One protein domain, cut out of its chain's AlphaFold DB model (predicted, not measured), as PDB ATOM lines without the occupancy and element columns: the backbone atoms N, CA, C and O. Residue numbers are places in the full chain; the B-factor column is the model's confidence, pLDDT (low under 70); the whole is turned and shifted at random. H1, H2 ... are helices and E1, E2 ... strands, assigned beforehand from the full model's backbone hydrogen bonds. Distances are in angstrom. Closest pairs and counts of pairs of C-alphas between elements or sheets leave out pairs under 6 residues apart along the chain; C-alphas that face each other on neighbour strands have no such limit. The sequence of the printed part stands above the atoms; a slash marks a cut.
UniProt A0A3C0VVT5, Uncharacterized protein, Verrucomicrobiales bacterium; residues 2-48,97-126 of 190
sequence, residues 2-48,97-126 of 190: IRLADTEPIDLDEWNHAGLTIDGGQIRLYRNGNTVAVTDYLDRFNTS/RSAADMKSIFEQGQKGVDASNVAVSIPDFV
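This is residues 2 to 48 and 97 to 126 of the 190 residues of an uncharacterized protein of Verrucomicrobiales bacterium (UniProt A0A3C0VVT5). A small three-stranded sheet, E1, E2 and E3, has the helix H1 over one face, and the short helix H2 packs on H1 on the side away from the sheet. On the sheet's other side residues 2 to 12 make a wide sweep, part of a long stretch, residues 2 to 17, with no named element. The printed part has 77 residues, with three named strands and then two named helices, in the order E1, E2, E3, H1, H2; the sheet runs E1, E2, E3 and is antiparallel. The class is mixed, helices and strands, though under half of the residues are in named elements. The whole is only just loose, close to compact, with a radius of gyration of the C-alphas of 14.1 A and spans of 37 by 36 by 24 A.

After residues 2 to 17 come E1, residues 18 to 22, E2, residues 26 to 31, and E3, residues 34 to 40, a meander in which each strand is the antiparallel neighbour of the one before. E1 and E2 form a hairpin with a tight link, their directions at 170 degrees; N 19 and O 30 are 3.0 A apart and N 30 and O 19 2.8 A, within hydrogen-bond range. E2 and E3 form a second hairpin with a tight link, at 160 degrees; N 29 and O 37, 2.9 A apart, and N 39 and O 27, 3.0 A, are within hydrogen-bond range. E1 and E3 are the edge strands. H1, residues 99 to 109, is on one face of the sheet at a height over the sheet of 9.4 A, which gives two layers, a helix on one face of a sheet. H1 is over E2 and runs along the strands, but only just, at 27 degrees to E2 on the local plane. The closest C-alphas of H1 and E3 are those of Lys 103 and Asn 34, 6.4 A apart. H2, residues 115 to 118, follows by a tight link and touches H1, the closest C-alphas being those of Ile 105 and Val 118, 5.6 A apart. H2 is not on the sheet and is apart from E1, E2 and E3. In H1 every O i to N i+4 pair is within hydrogen-bond range; H2, with 4 residues, is too short for such a pair.

E1 begins at C-alpha 18 (87.381, 83.045, 103.722) and is 14.0 A long from first to last C-alpha. E2 measures 16.7 A and E3 17.8 A. H1 is 15.3 A long, from C-alpha 99 (96.883, 89.246, 108.764) to C-alpha 109. H2 measures 5.0 A and ends at C-alpha 118 (88.330, 98.423, 105.368).

The two C-alphas farthest apart are those of Leu 12 and Val 126, at 41.1 A. Residues 49 to 96 are cut out, and C-alphas 48 and 97 are 21.1 A apart across the cut. The links that are printed whole, E1 to E2, E2 to E3 and H1 to H2, are tight. The mean pLDDT of the printed part is 83.6, and residue 43 and residues 117 to 126, of which 117 and 118 belong to H2, are under 70.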
ATOM      1  N   ILE A   2     101.193  72.472  95.543       75.19
ATOM      2  CA  ILE A   2     101.049  72.939  96.928       75.19
ATOM      3  C   ILE A   2      99.560  72.896  97.261       75.19
ATOM      4  O   ILE A   2      98.746  73.408  96.498       75.19
ATOM      5  N   ARG A   3      99.208  72.252  98.376       82.62
ATOM      6  CA  ARG A   3      97.843  72.211  98.902       82.62
ATOM      7  C   ARG A   3      97.850  72.865 100.273       82.62
ATOM      8  O   ARG A   3      98.589  72.428 101.149       82.62
ATOM      9  N   LEU A   4      97.014  73.882 100.440       88.69
ATOM     10  CA  LEU A   4      96.772  74.549 101.710       88.69
ATOM     11  C   LEU A   4      95.298  74.362 102.065       88.69
ATOM     12  O   LEU A   4      94.440  74.543 101.204       88.69
ATOM     13  N   ALA A   5      95.011  73.947 103.293       92.19
ATOM     14  CA  ALA A   5      93.651  73.685 103.747       92.19
ATOM     15  C   ALA A   5      93.520  74.028 105.230       92.19
ATOM     16  O   ALA A   5      94.479  73.865 105.985       92.19
ATOM     17  N   ASP A   6      92.331  74.473 105.622       92.69
ATOM     18  CA  ASP A   6      91.913  74.480 107.019       92.69
ATOM     19  C   ASP A   6      91.699  73.025 107.459       92.69
ATOM     20  O   ASP A   6      91.128  72.224 106.713       92.69
ATOM     21  N   THR A   7      92.221  72.657 108.626       91.75
ATOM     22  CA  THR A   7      92.075  71.298 109.167       91.75
ATOM     23  C   THR A   7      90.796  71.133 109.971       91.75
ATOM     24  O   THR A   7      90.386  70.000 110.215       91.75
ATOM     25  N   GLU A   8      90.170  72.239 110.372       92.44
ATOM     26  CA  GLU A   8      88.903  72.222 111.082       92.44
ATOM     27  C   GLU A   8      87.737  72.297 110.090       92.44
ATOM     28  O   GLU A   8      87.768  73.117 109.165       92.44
ATOM     29  N   PRO A   9      86.691  71.474 110.268       90.00
ATOM     30  CA  PRO A   9      85.500  71.568 109.441       90.00
ATOM     31  C   PRO A   9      84.843  72.945 109.593       90.00
ATOM     32  O   PRO A   9      85.010  73.630 110.606       90.00
ATOM     33  N   ILE A  10      84.098  73.338 108.562       90.00
ATOM     34  CA  ILE A  10      83.182  74.475 108.619       90.00
ATOM     35  C   ILE A  10      81.777  73.955 108.897       90.00
ATOM     36  O   ILE A  10      81.381  72.915 108.360       90.00
ATOM     37  N   ASP A  11      81.037  74.681 109.724       91.44
ATOM     38  CA  ASP A  11      79.625  74.409 109.931       91.44
ATOM     39  C   ASP A  11      78.830  74.826 108.687       91.44
ATOM     40  O   ASP A  11      79.138  75.818 108.017       91.44
ATOM     41  N   LEU A  12      77.836  74.011 108.335       90.88
ATOM     42  CA  LEU A  12      76.940  74.293 107.217       90.88
ATOM     43  C   LEU A  12      75.886  75.323 107.634       90.88
ATOM     44  O   LEU A  12      75.556  75.437 108.810       90.88
ATOM     45  N   ASP A  13      75.340  76.036 106.648       92.50
ATOM     46  CA  ASP A  13      74.320  77.078 106.829       92.50
ATOM     47  C   ASP A  13      74.762  78.275 107.699       92.50
ATOM     48  O   ASP A  13      73.931  79.034 108.200       92.50
ATOM     49  N   GLU A  14      76.075  78.497 107.821       93.88
ATOM     50  CA  GLU A  14      76.657  79.656 108.498       93.88
ATOM     51  C   GLU A  14      77.549  80.487 107.568       93.88
ATOM     52  O   GLU A  14      78.363  79.967 106.796       93.88
ATOM     53  N   TRP A  15      77.433  81.813 107.673       93.81
ATOM     54  CA  TRP A  15      78.325  82.731 106.971       93.81
ATOM     55  C   TRP A  15      79.738  82.638 107.539       93.81
ATOM     56  O   TRP A  15      79.968  82.865 108.726       93.81
ATOM     57  N   ASN A  16      80.698  82.360 106.661       93.81
ATOM     58  CA  ASN A  16      82.117  82.355 106.983       93.81
ATOM     59  C   ASN A  16      82.853  83.317 106.058       93.81
ATOM     60  O   ASN A  16      82.615  83.349 104.852       93.81
ATOM     61  N   HIS A  17      83.801  84.061 106.617       94.31
ATOM     62  CA  HIS A  17      84.736  84.844 105.825       94.31
ATOM     63  C   HIS A  17      85.964  83.990 105.504       94.31
ATOM     64  O   HIS A  17      86.708  83.601 106.411       94.31
ATOM     65  N   ALA A  18      86.204  83.747 104.218       94.50
ATOM     66  CA  ALA A  18      87.381  83.045 103.722       94.50
ATOM     67  C   ALA A  18      88.349  84.025 103.053       94.50
ATOM     68  O   ALA A  18      87.946  84.886 102.276       94.50
ATOM     69  N   GLY A  19      89.640  83.880 103.344       94.69
ATOM     70  CA  GLY A  19      90.680  84.751 102.810       94.69
ATOM     71  C   GLY A  19      91.912  83.984 102.359       94.69
ATOM     72  O   GLY A  19      92.323  83.040 103.025       94.69
ATOM     73  N   LEU A  20      92.545  84.423 101.272       94.25
ATOM     74  CA  LEU A  20      93.803  83.864 100.777       94.25
ATOM     75  C   LEU A  20      94.769  85.003 100.444       94.25
ATOM     76  O   LEU A  20      94.409  85.932  99.726       94.25
ATOM     77  N   THR A  21      96.004  84.924 100.936       93.56
ATOM     78  CA  THR A  21      97.060  85.887 100.583       93.56
ATOM     79  C   THR A  21      98.296  85.155 100.100       93.56
ATOM     80  O   THR A  21      98.690  84.167 100.723       93.56
ATOM     81  N   ILE A  22      98.932  85.673  99.051       90.31
ATOM     82  CA  ILE A  22     100.199  85.159  98.526       90.31
ATOM     83  C   ILE A  22     101.162  86.334  98.373       90.31
ATOM     84  O   ILE A  22     100.902  87.232  97.577       90.31
ATOM     85  N   ASP A  23     102.250  86.345  99.143       87.62
ATOM     86  CA  ASP A  23     103.208  87.467  99.199       87.62
ATOM     87  C   ASP A  23     104.526  87.202  98.447       87.62
ATOM     88  O   ASP A  23     105.452  88.008  98.503       87.62
ATOM     89  N   GLY A  24     104.611  86.077  97.728       84.81
ATOM     90  CA  GLY A  24     105.813  85.636  97.014       84.81
ATOM     91  C   GLY A  24     106.833  84.886  97.879       84.81
ATOM     92  O   GLY A  24     107.820  84.395  97.339       84.81
ATOM     93  N   GLY A  25     106.605  84.782  99.192       87.00
ATOM     94  CA  GLY A  25     107.344  83.892 100.091       87.00
ATOM     95  C   GLY A  25     106.449  82.859 100.775       87.00
ATOM     96  O   GLY A  25     106.888  81.741 101.031       87.00
ATOM     97  N   GLN A  26     105.193  83.206 101.065       89.19
ATOM     98  CA  GLN A  26     104.221  82.364 101.753       89.19
ATOM     99  C   GLN A  26     102.816  82.520 101.166       89.19
ATOM    100  O   GLN A  26     102.395  83.597 100.734       89.19
ATOM    101  N   ILE A  27     102.064  81.423 101.224       91.81
ATOM    102  CA  ILE A  27     100.615  81.395 101.031       91.81
ATOM    103  C   ILE A  27      99.982  81.256 102.416       91.81
ATOM    104  O   ILE A  27     100.378  80.388 103.199       91.81
ATOM    105  N   ARG A  28      98.991  82.097 102.720       94.81
ATOM    106  CA  ARG A  28      98.231  82.045 103.979       94.81
ATOM    107  C   ARG A  28      96.743  81.951 103.698       94.81
ATOM    108  O   ARG A  28      96.227  82.712 102.880       94.81
ATOM    109  N   LEU A  29      96.084  81.042 104.404       96.19
ATOM    110  CA  LEU A  29      94.640  80.855 104.404       96.19
ATOM    111  C   LEU A  29      94.069  81.422 105.703       96.19
ATOM    112  O   LEU A  29      94.621  81.190 106.784       96.19
ATOM    113  N   TYR A  30      92.959  82.141 105.592       96.62
ATOM    114  CA  TYR A  30      92.267  82.770 106.705       96.62
ATOM    115  C   TYR A  30      90.816  82.309 106.768       96.62
ATOM    116  O   TYR A  30      90.150  82.211 105.736       96.62
ATOM    117  N   ARG A  31      90.320  82.118 107.991       95.50
ATOM    118  CA  ARG A  31      88.907  81.904 108.304       95.50
ATOM    119  C   ARG A  31      88.494  82.878 109.396       95.50
ATOM    120  O   ARG A  31      89.149  82.946 110.437       95.50
ATOM    121  N   ASN A  32      87.423  83.633 109.160       95.19
ATOM    122  CA  ASN A  32      86.846  84.570 110.130       95.19
ATOM    123  C   ASN A  32      87.917  85.502 110.731       95.19
ATOM    124  O   ASN A  32      88.046  85.651 111.944       95.19
ATOM    125  N   GLY A  33      88.766  86.049 109.853       92.81
ATOM    126  CA  GLY A  33      89.860  86.961 110.198       92.81
ATOM    127  C   GLY A  33      91.130  86.316 110.770       92.81
ATOM    128  O   GLY A  33      92.149  86.992 110.877       92.81
ATOM    129  N   ASN A  34      91.114  85.025 111.106       94.12
ATOM    130  CA  ASN A  34      92.250  84.328 111.711       94.12
ATOM    131  C   ASN A  34      93.010  83.500 110.677       94.12
ATOM    132  O   ASN A  34      92.395  82.863 109.826       94.12
ATOM    133  N   THR A  35      94.339  83.455 110.766       95.38
ATOM    134  CA  THR A  35      95.147  82.538 109.951       95.38
ATOM    135  C   THR A  35      94.912  81.098 110.402       95.38
ATOM    136  O   THR A  35      95.184  80.766 111.553       95.38
ATOM    137  N   VAL A  36      94.441  80.251 109.490       96.44
ATOM    138  CA  VAL A  36      94.174  78.824 109.750       96.44
ATOM    139  C   VAL A  36      95.222  77.908 109.134       96.44
ATOM    140  O   VAL A  36      95.430  76.802 109.619       96.44
ATOM    141  N   ALA A  37      95.933  78.365 108.100       94.38
ATOM    142  CA  ALA A  37      97.029  77.607 107.517       94.38
ATOM    143  C   ALA A  37      98.056  78.524 106.843       94.38
ATOM    144  O   ALA A  37      97.708  79.566 106.281       94.38
ATOM    145  N   VAL A  38      99.327  78.115 106.878       94.12
ATOM    146  CA  VAL A  38     100.447  78.795 106.216       94.12
ATOM    147  C   VAL A  38     101.343  77.755 105.556       94.12
ATOM    148  O   VAL A  38     101.618  76.712 106.145       94.12
ATOM    149  N   THR A  39     101.820  78.046 104.351       91.25
ATOM    150  CA  THR A  39     102.867  77.263 103.687       91.25
ATOM    151  C   THR A  39     103.834  78.187 102.971       91.25
ATOM    152  O   THR A  39     103.442  79.243 102.472       91.25
ATOM    153  N   ASP A  40     105.089  77.762 102.876       89.88
ATOM    154  CA  ASP A  40     106.081  78.469 102.081       89.88
ATOM    155  C   ASP A  40     105.787  78.302 100.585       89.88
ATOM    156  O   ASP A  40     105.363  77.243 100.111       89.88
ATOM    157  N   TYR A  41     106.020  79.380  99.850       81.25
ATOM    158  CA  TYR A  41     105.934  79.490  98.406       81.25
ATOM    159  C   TYR A  41     107.148  80.289  97.942       81.25
ATOM    160  O   TYR A  41     107.103  81.507  97.833       81.25
ATOM    161  N   LEU A  42     108.261  79.585  97.742       73.56
ATOM    162  CA  LEU A  42     109.559  80.175  97.393       73.56
ATOM    163  C   LEU A  42     109.796  80.231  95.875       73.56
ATOM    164  O   LEU A  42     110.943  80.273  95.433       73.56
ATOM    165  N   ASP A  43     108.729  80.175  95.079       69.25
ATOM    166  CA  ASP A  43     108.807  80.102  93.621       69.25
ATOM    167  C   ASP A  43     108.214  81.352  92.958       69.25
ATOM    168  O   ASP A  43     107.499  82.144  93.577       69.25
ATOM    169  N   ARG A  44     108.521  81.545  91.675       70.56
ATOM    170  CA  ARG A  44     107.919  82.603  90.868       70.56
ATOM    171  C   ARG A  44     106.442  82.307  90.641       70.56
ATOM    172  O   ARG A  44     106.069  81.181  90.321       70.56
ATOM    173  N   PHE A  45     105.627  83.356  90.709       72.69
ATOM    174  CA  PHE A  45     104.262  83.303  90.204       72.69
ATOM    175  C   PHE A  45     104.288  82.873  88.737       72.69
ATOM    176  O   PHE A  45     104.851  83.570  87.888       72.69
ATOM    177  N   ASN A  46     103.689  81.720  88.446       72.75
ATOM    178  CA  ASN A  46     103.444  81.323  87.069       72.75
ATOM    179  C   ASN A  46     102.457  82.318  86.459       72.75
ATOM    180  O   ASN A  46     101.449  82.667  87.075       72.75
ATOM    181  N   THR A  47     102.749  82.784  85.251       71.69
ATOM    182  CA  THR A  47     101.793  83.581  84.490       71.69
ATOM    183  C   THR A  47     100.644  82.682  84.058       71.69
ATOM    184  O   THR A  47     100.883  81.615  83.492       71.69
ATOM    185  N   SER A  48      99.413  83.116  84.316       75.50
ATOM    186  CA  SER A  48      98.234  82.492  83.721       75.50
ATOM    187  C   SER A  48      98.257  82.707  82.206       75.50
ATOM    188  O   SER A  48      98.624  83.792  81.748       75.50
ATOM    189  N   ARG A  97      97.410  91.154 101.332       90.19
ATOM    190  CA  ARG A  97      96.934  91.776 102.572       90.19
ATOM    191  C   ARG A  97      97.648  91.182 103.784       90.19
ATOM    192  O   ARG A  97      98.001  90.003 103.792       90.19
ATOM    193  N   SER A  98      97.860  91.994 104.815       89.31
ATOM    194  CA  SER A  98      98.416  91.512 106.082       89.31
ATOM    195  C   SER A  98      97.376  90.712 106.874       89.31
ATOM    196  O   SER A  98      96.172  90.829 106.649       89.31
ATOM    197  N   ALA A  99      97.814  89.931 107.865       89.25
ATOM    198  CA  ALA A  99      96.883  89.246 108.764       89.25
ATOM    199  C   ALA A  99      95.982  90.228 109.540       89.25
ATOM    200  O   ALA A  99      94.811  89.938 109.778       89.25
ATOM    201  N   ALA A 100      96.506  91.409 109.892       88.12
ATOM    202  CA  ALA A 100      95.734  92.461 110.550       88.12
ATOM    203  C   ALA A 100      94.635  93.020 109.635       88.12
ATOM    204  O   ALA A 100      93.507  93.212 110.084       88.12
ATOM    205  N   ASP A 101      94.934  93.203 108.346       89.31
ATOM    206  CA  ASP A 101      93.930  93.601 107.357       89.31
ATOM    207  C   ASP A 101      92.822  92.567 107.233       89.31
ATOM    208  O   ASP A 101      91.653  92.924 107.273       89.31
ATOM    209  N   MET A 102      93.177  91.284 107.116       91.44
ATOM    210  CA  MET A 102      92.189  90.211 106.974       91.44
ATOM    211  C   MET A 102      91.274  90.118 108.195       91.44
ATOM    212  O   MET A 102      90.074  89.881 108.054       91.44
ATOM    213  N   LYS A 103      91.819  90.359 109.393       91.00
ATOM    214  CA  LYS A 103      91.033  90.467 110.624       91.00
ATOM    215  C   LYS A 103      90.096  91.674 110.598       91.00
ATOM    216  O   LYS A 103      88.921  91.529 110.918       91.00
ATOM    217  N   SER A 104      90.594  92.833 110.170       89.50
ATOM    218  CA  SER A 104      89.795  94.056 110.035       89.50
ATOM    219  C   SER A 104      88.656  93.881 109.027       89.50
ATOM    220  O   SER A 104      87.510  94.178 109.355       89.50
ATOM    221  N   ILE A 105      88.941  93.331 107.838       91.50
ATOM    222  CA  ILE A 105      87.954  93.053 106.778       91.50
ATOM    223  C   ILE A 105      86.813  92.206 107.336       91.50
ATOM    224  O   ILE A 105      85.651  92.576 107.195       91.50
ATOM    225  N   PHE A 106      87.131  91.135 108.063       92.94
ATOM    226  CA  PHE A 106      86.120  90.308 108.712       92.94
ATOM    227  C   PHE A 106      85.305  91.057 109.786       92.94
ATOM    228  O   PHE A 106      84.077  90.961 109.826       92.94
ATOM    229  N   GLU A 107      85.959  91.793 110.687       91.81
ATOM    230  CA  GLU A 107      85.285  92.484 111.798       91.81
ATOM    231  C   GLU A 107      84.410  93.655 111.337       91.81
ATOM    232  O   GLU A 107      83.386  93.948 111.959       91.81
ATOM    233  N   GLN A 108      84.811  94.351 110.273       88.69
ATOM    234  CA  GLN A 108      84.046  95.461 109.716       88.69
ATOM    235  C   GLN A 108      82.994  94.992 108.703       88.69
ATOM    236  O   GLN A 108      81.907  95.566 108.679       88.69
ATOM    237  N   GLY A 109      83.246  93.914 107.955       89.31
ATOM    238  CA  GLY A 109      82.242  93.283 107.091       89.31
ATOM    239  C   GLY A 109      81.006  92.838 107.880       89.31
ATOM    240  O   GLY A 109      79.880  93.122 107.490       89.31
ATOM    241  N   GLN A 110      81.191  92.308 109.096       89.62
ATOM    242  CA  GLN A 110      80.078  92.013 110.018       89.62
ATOM    243  C   GLN A 110      79.245  93.246 110.420       89.62
ATOM    244  O   GLN A 110      78.119  93.106 110.895       89.62
ATOM    245  N   LYS A 111      79.787  94.455 110.249       90.25
ATOM    246  CA  LYS A 111      79.100  95.733 110.490       90.25
ATOM    247  C   LYS A 111      78.515  96.330 109.201       90.25
ATOM    248  O   LYS A 111      78.021  97.454 109.241       90.25
ATOM    249  N   GLY A 112      78.580  95.607 108.081       87.62
ATOM    250  CA  GLY A 112      78.131  96.056 106.763       87.62
ATOM    251  C   GLY A 112      79.078  97.051 106.090       87.62
ATOM    252  O   GLY A 112      78.636  97.844 105.260       87.62
ATOM    253  N   VAL A 113      80.358  97.076 106.479       86.12
ATOM    254  CA  VAL A 113      81.361  97.935 105.839       86.12
ATOM    255  C   VAL A 113      82.013  97.182 104.683       86.12
ATOM    256  O   VAL A 113      82.607  96.126 104.882       86.12
ATOM    257  N   ASP A 114      81.944  97.774 103.494       82.12
ATOM    258  CA  ASP A 114      82.532  97.238 102.267       82.12
ATOM    259  C   ASP A 114      84.058  97.054 102.375       82.12
ATOM    260  O   ASP A 114      84.775  97.943 102.846       82.12
ATOM    261  N   ALA A 115      84.568  95.923 101.879       80.44
ATOM    262  CA  ALA A 115      85.978  95.546 101.978       80.44
ATOM    263  C   ALA A 115      86.956  96.572 101.358       80.44
ATOM    264  O   ALA A 115      88.103  96.673 101.806       80.44
ATOM    265  N   SER A 116      86.524  97.373 100.378       75.00
ATOM    266  CA  SER A 116      87.330  98.456  99.793       75.00
ATOM    267  C   SER A 116      87.578  99.614 100.765       75.00
ATOM    268  O   SER A 116      88.614 100.272 100.670       75.00
ATOM    269  N   ASN A 117      86.691  99.812 101.745       69.94
ATOM    270  CA  ASN A 117      86.811 100.847 102.776       69.94
ATOM    271  C   ASN A 117      87.570 100.366 104.022       69.94
ATOM    272  O   ASN A 117      88.023 101.177 104.827       69.94
ATOM    273  N   VAL A 118      87.721  99.049 104.184       64.56
ATOM    274  CA  VAL A 118      88.330  98.423 105.368       64.56
ATOM    275  C   VAL A 118      89.826  98.150 105.178       64.56
ATOM    276  O   VAL A 118      90.589  98.076 106.144       64.56
ATOM    277  N   ALA A 119      90.269  98.032 103.925       54.97
ATOM    278  CA  ALA A 119      91.611  97.607 103.536       54.97
ATOM    279  C   ALA A 119      92.670  98.727 103.604       54.97
ATOM    280  O   ALA A 119      93.614  98.768 102.805       54.97
ATOM    281  N   VAL A 120      92.561  99.629 104.573       49.62
ATOM    282  CA  VAL A 120      93.520 100.713 104.784       49.62
ATOM    283  C   VAL A 120      94.287 100.448 106.077       49.62
ATOM    284  O   VAL A 120      94.122 101.156 107.057       49.62
ATOM    285  N   SER A 121      95.211  99.479 106.073       48.25
ATOM    286  CA  SER A 121      96.424  99.617 106.887       48.25
ATOM    287  C   SER A 121      97.372 100.617 106.211       48.25
ATOM    288  O   SER A 121      98.536 100.327 105.932       48.25
ATOM    289  N   ILE A 122      96.893 101.835 105.948       46.19
ATOM    290  CA  ILE A 122      97.759 102.942 106.337       46.19
ATOM    291  C   ILE A 122      97.781 102.748 107.854       46.19
ATOM    292  O   ILE A 122      96.684 102.682 108.415       46.19
ATOM    293  N   PRO A 123      98.937 102.477 108.502       42.00
ATOM    294  CA  PRO A 123      98.968 102.487 109.961       42.00
ATOM    295  C   PRO A 123      98.194 103.729 110.337       42.00
ATOM    296  O   PRO A 123      98.509 104.769 109.747       42.00
ATOM    297  N   ASP A 124      97.128 103.554 111.135       44.62
ATOM    298  CA  ASP A 124      96.236 104.636 111.548       44.62
ATOM    299  C   ASP A 124      97.134 105.849 111.651       44.62
ATOM    300  O   ASP A 124      98.188 105.733 112.299       44.62
ATOM    301  N   PHE A 125      96.883 106.894 110.849       44.41
ATOM    302  CA  PHE A 125      97.648 108.108 111.045       44.41
ATOM    303  C   PHE A 125      97.255 108.482 112.457       44.41
ATOM    304  O   PHE A 125      96.205 109.070 112.698       44.41
ATOM    305  N   VAL A 126      98.071 108.024 113.403       44.62
ATOM    306  CA  VAL A 126      98.229 108.609 114.693       44.62
ATOM    307  C   VAL A 126      98.625 109.986 114.233       44.62
ATOM    308  O   VAL A 126      99.780 110.203 113.863       44.62
TER     309      VAL A 126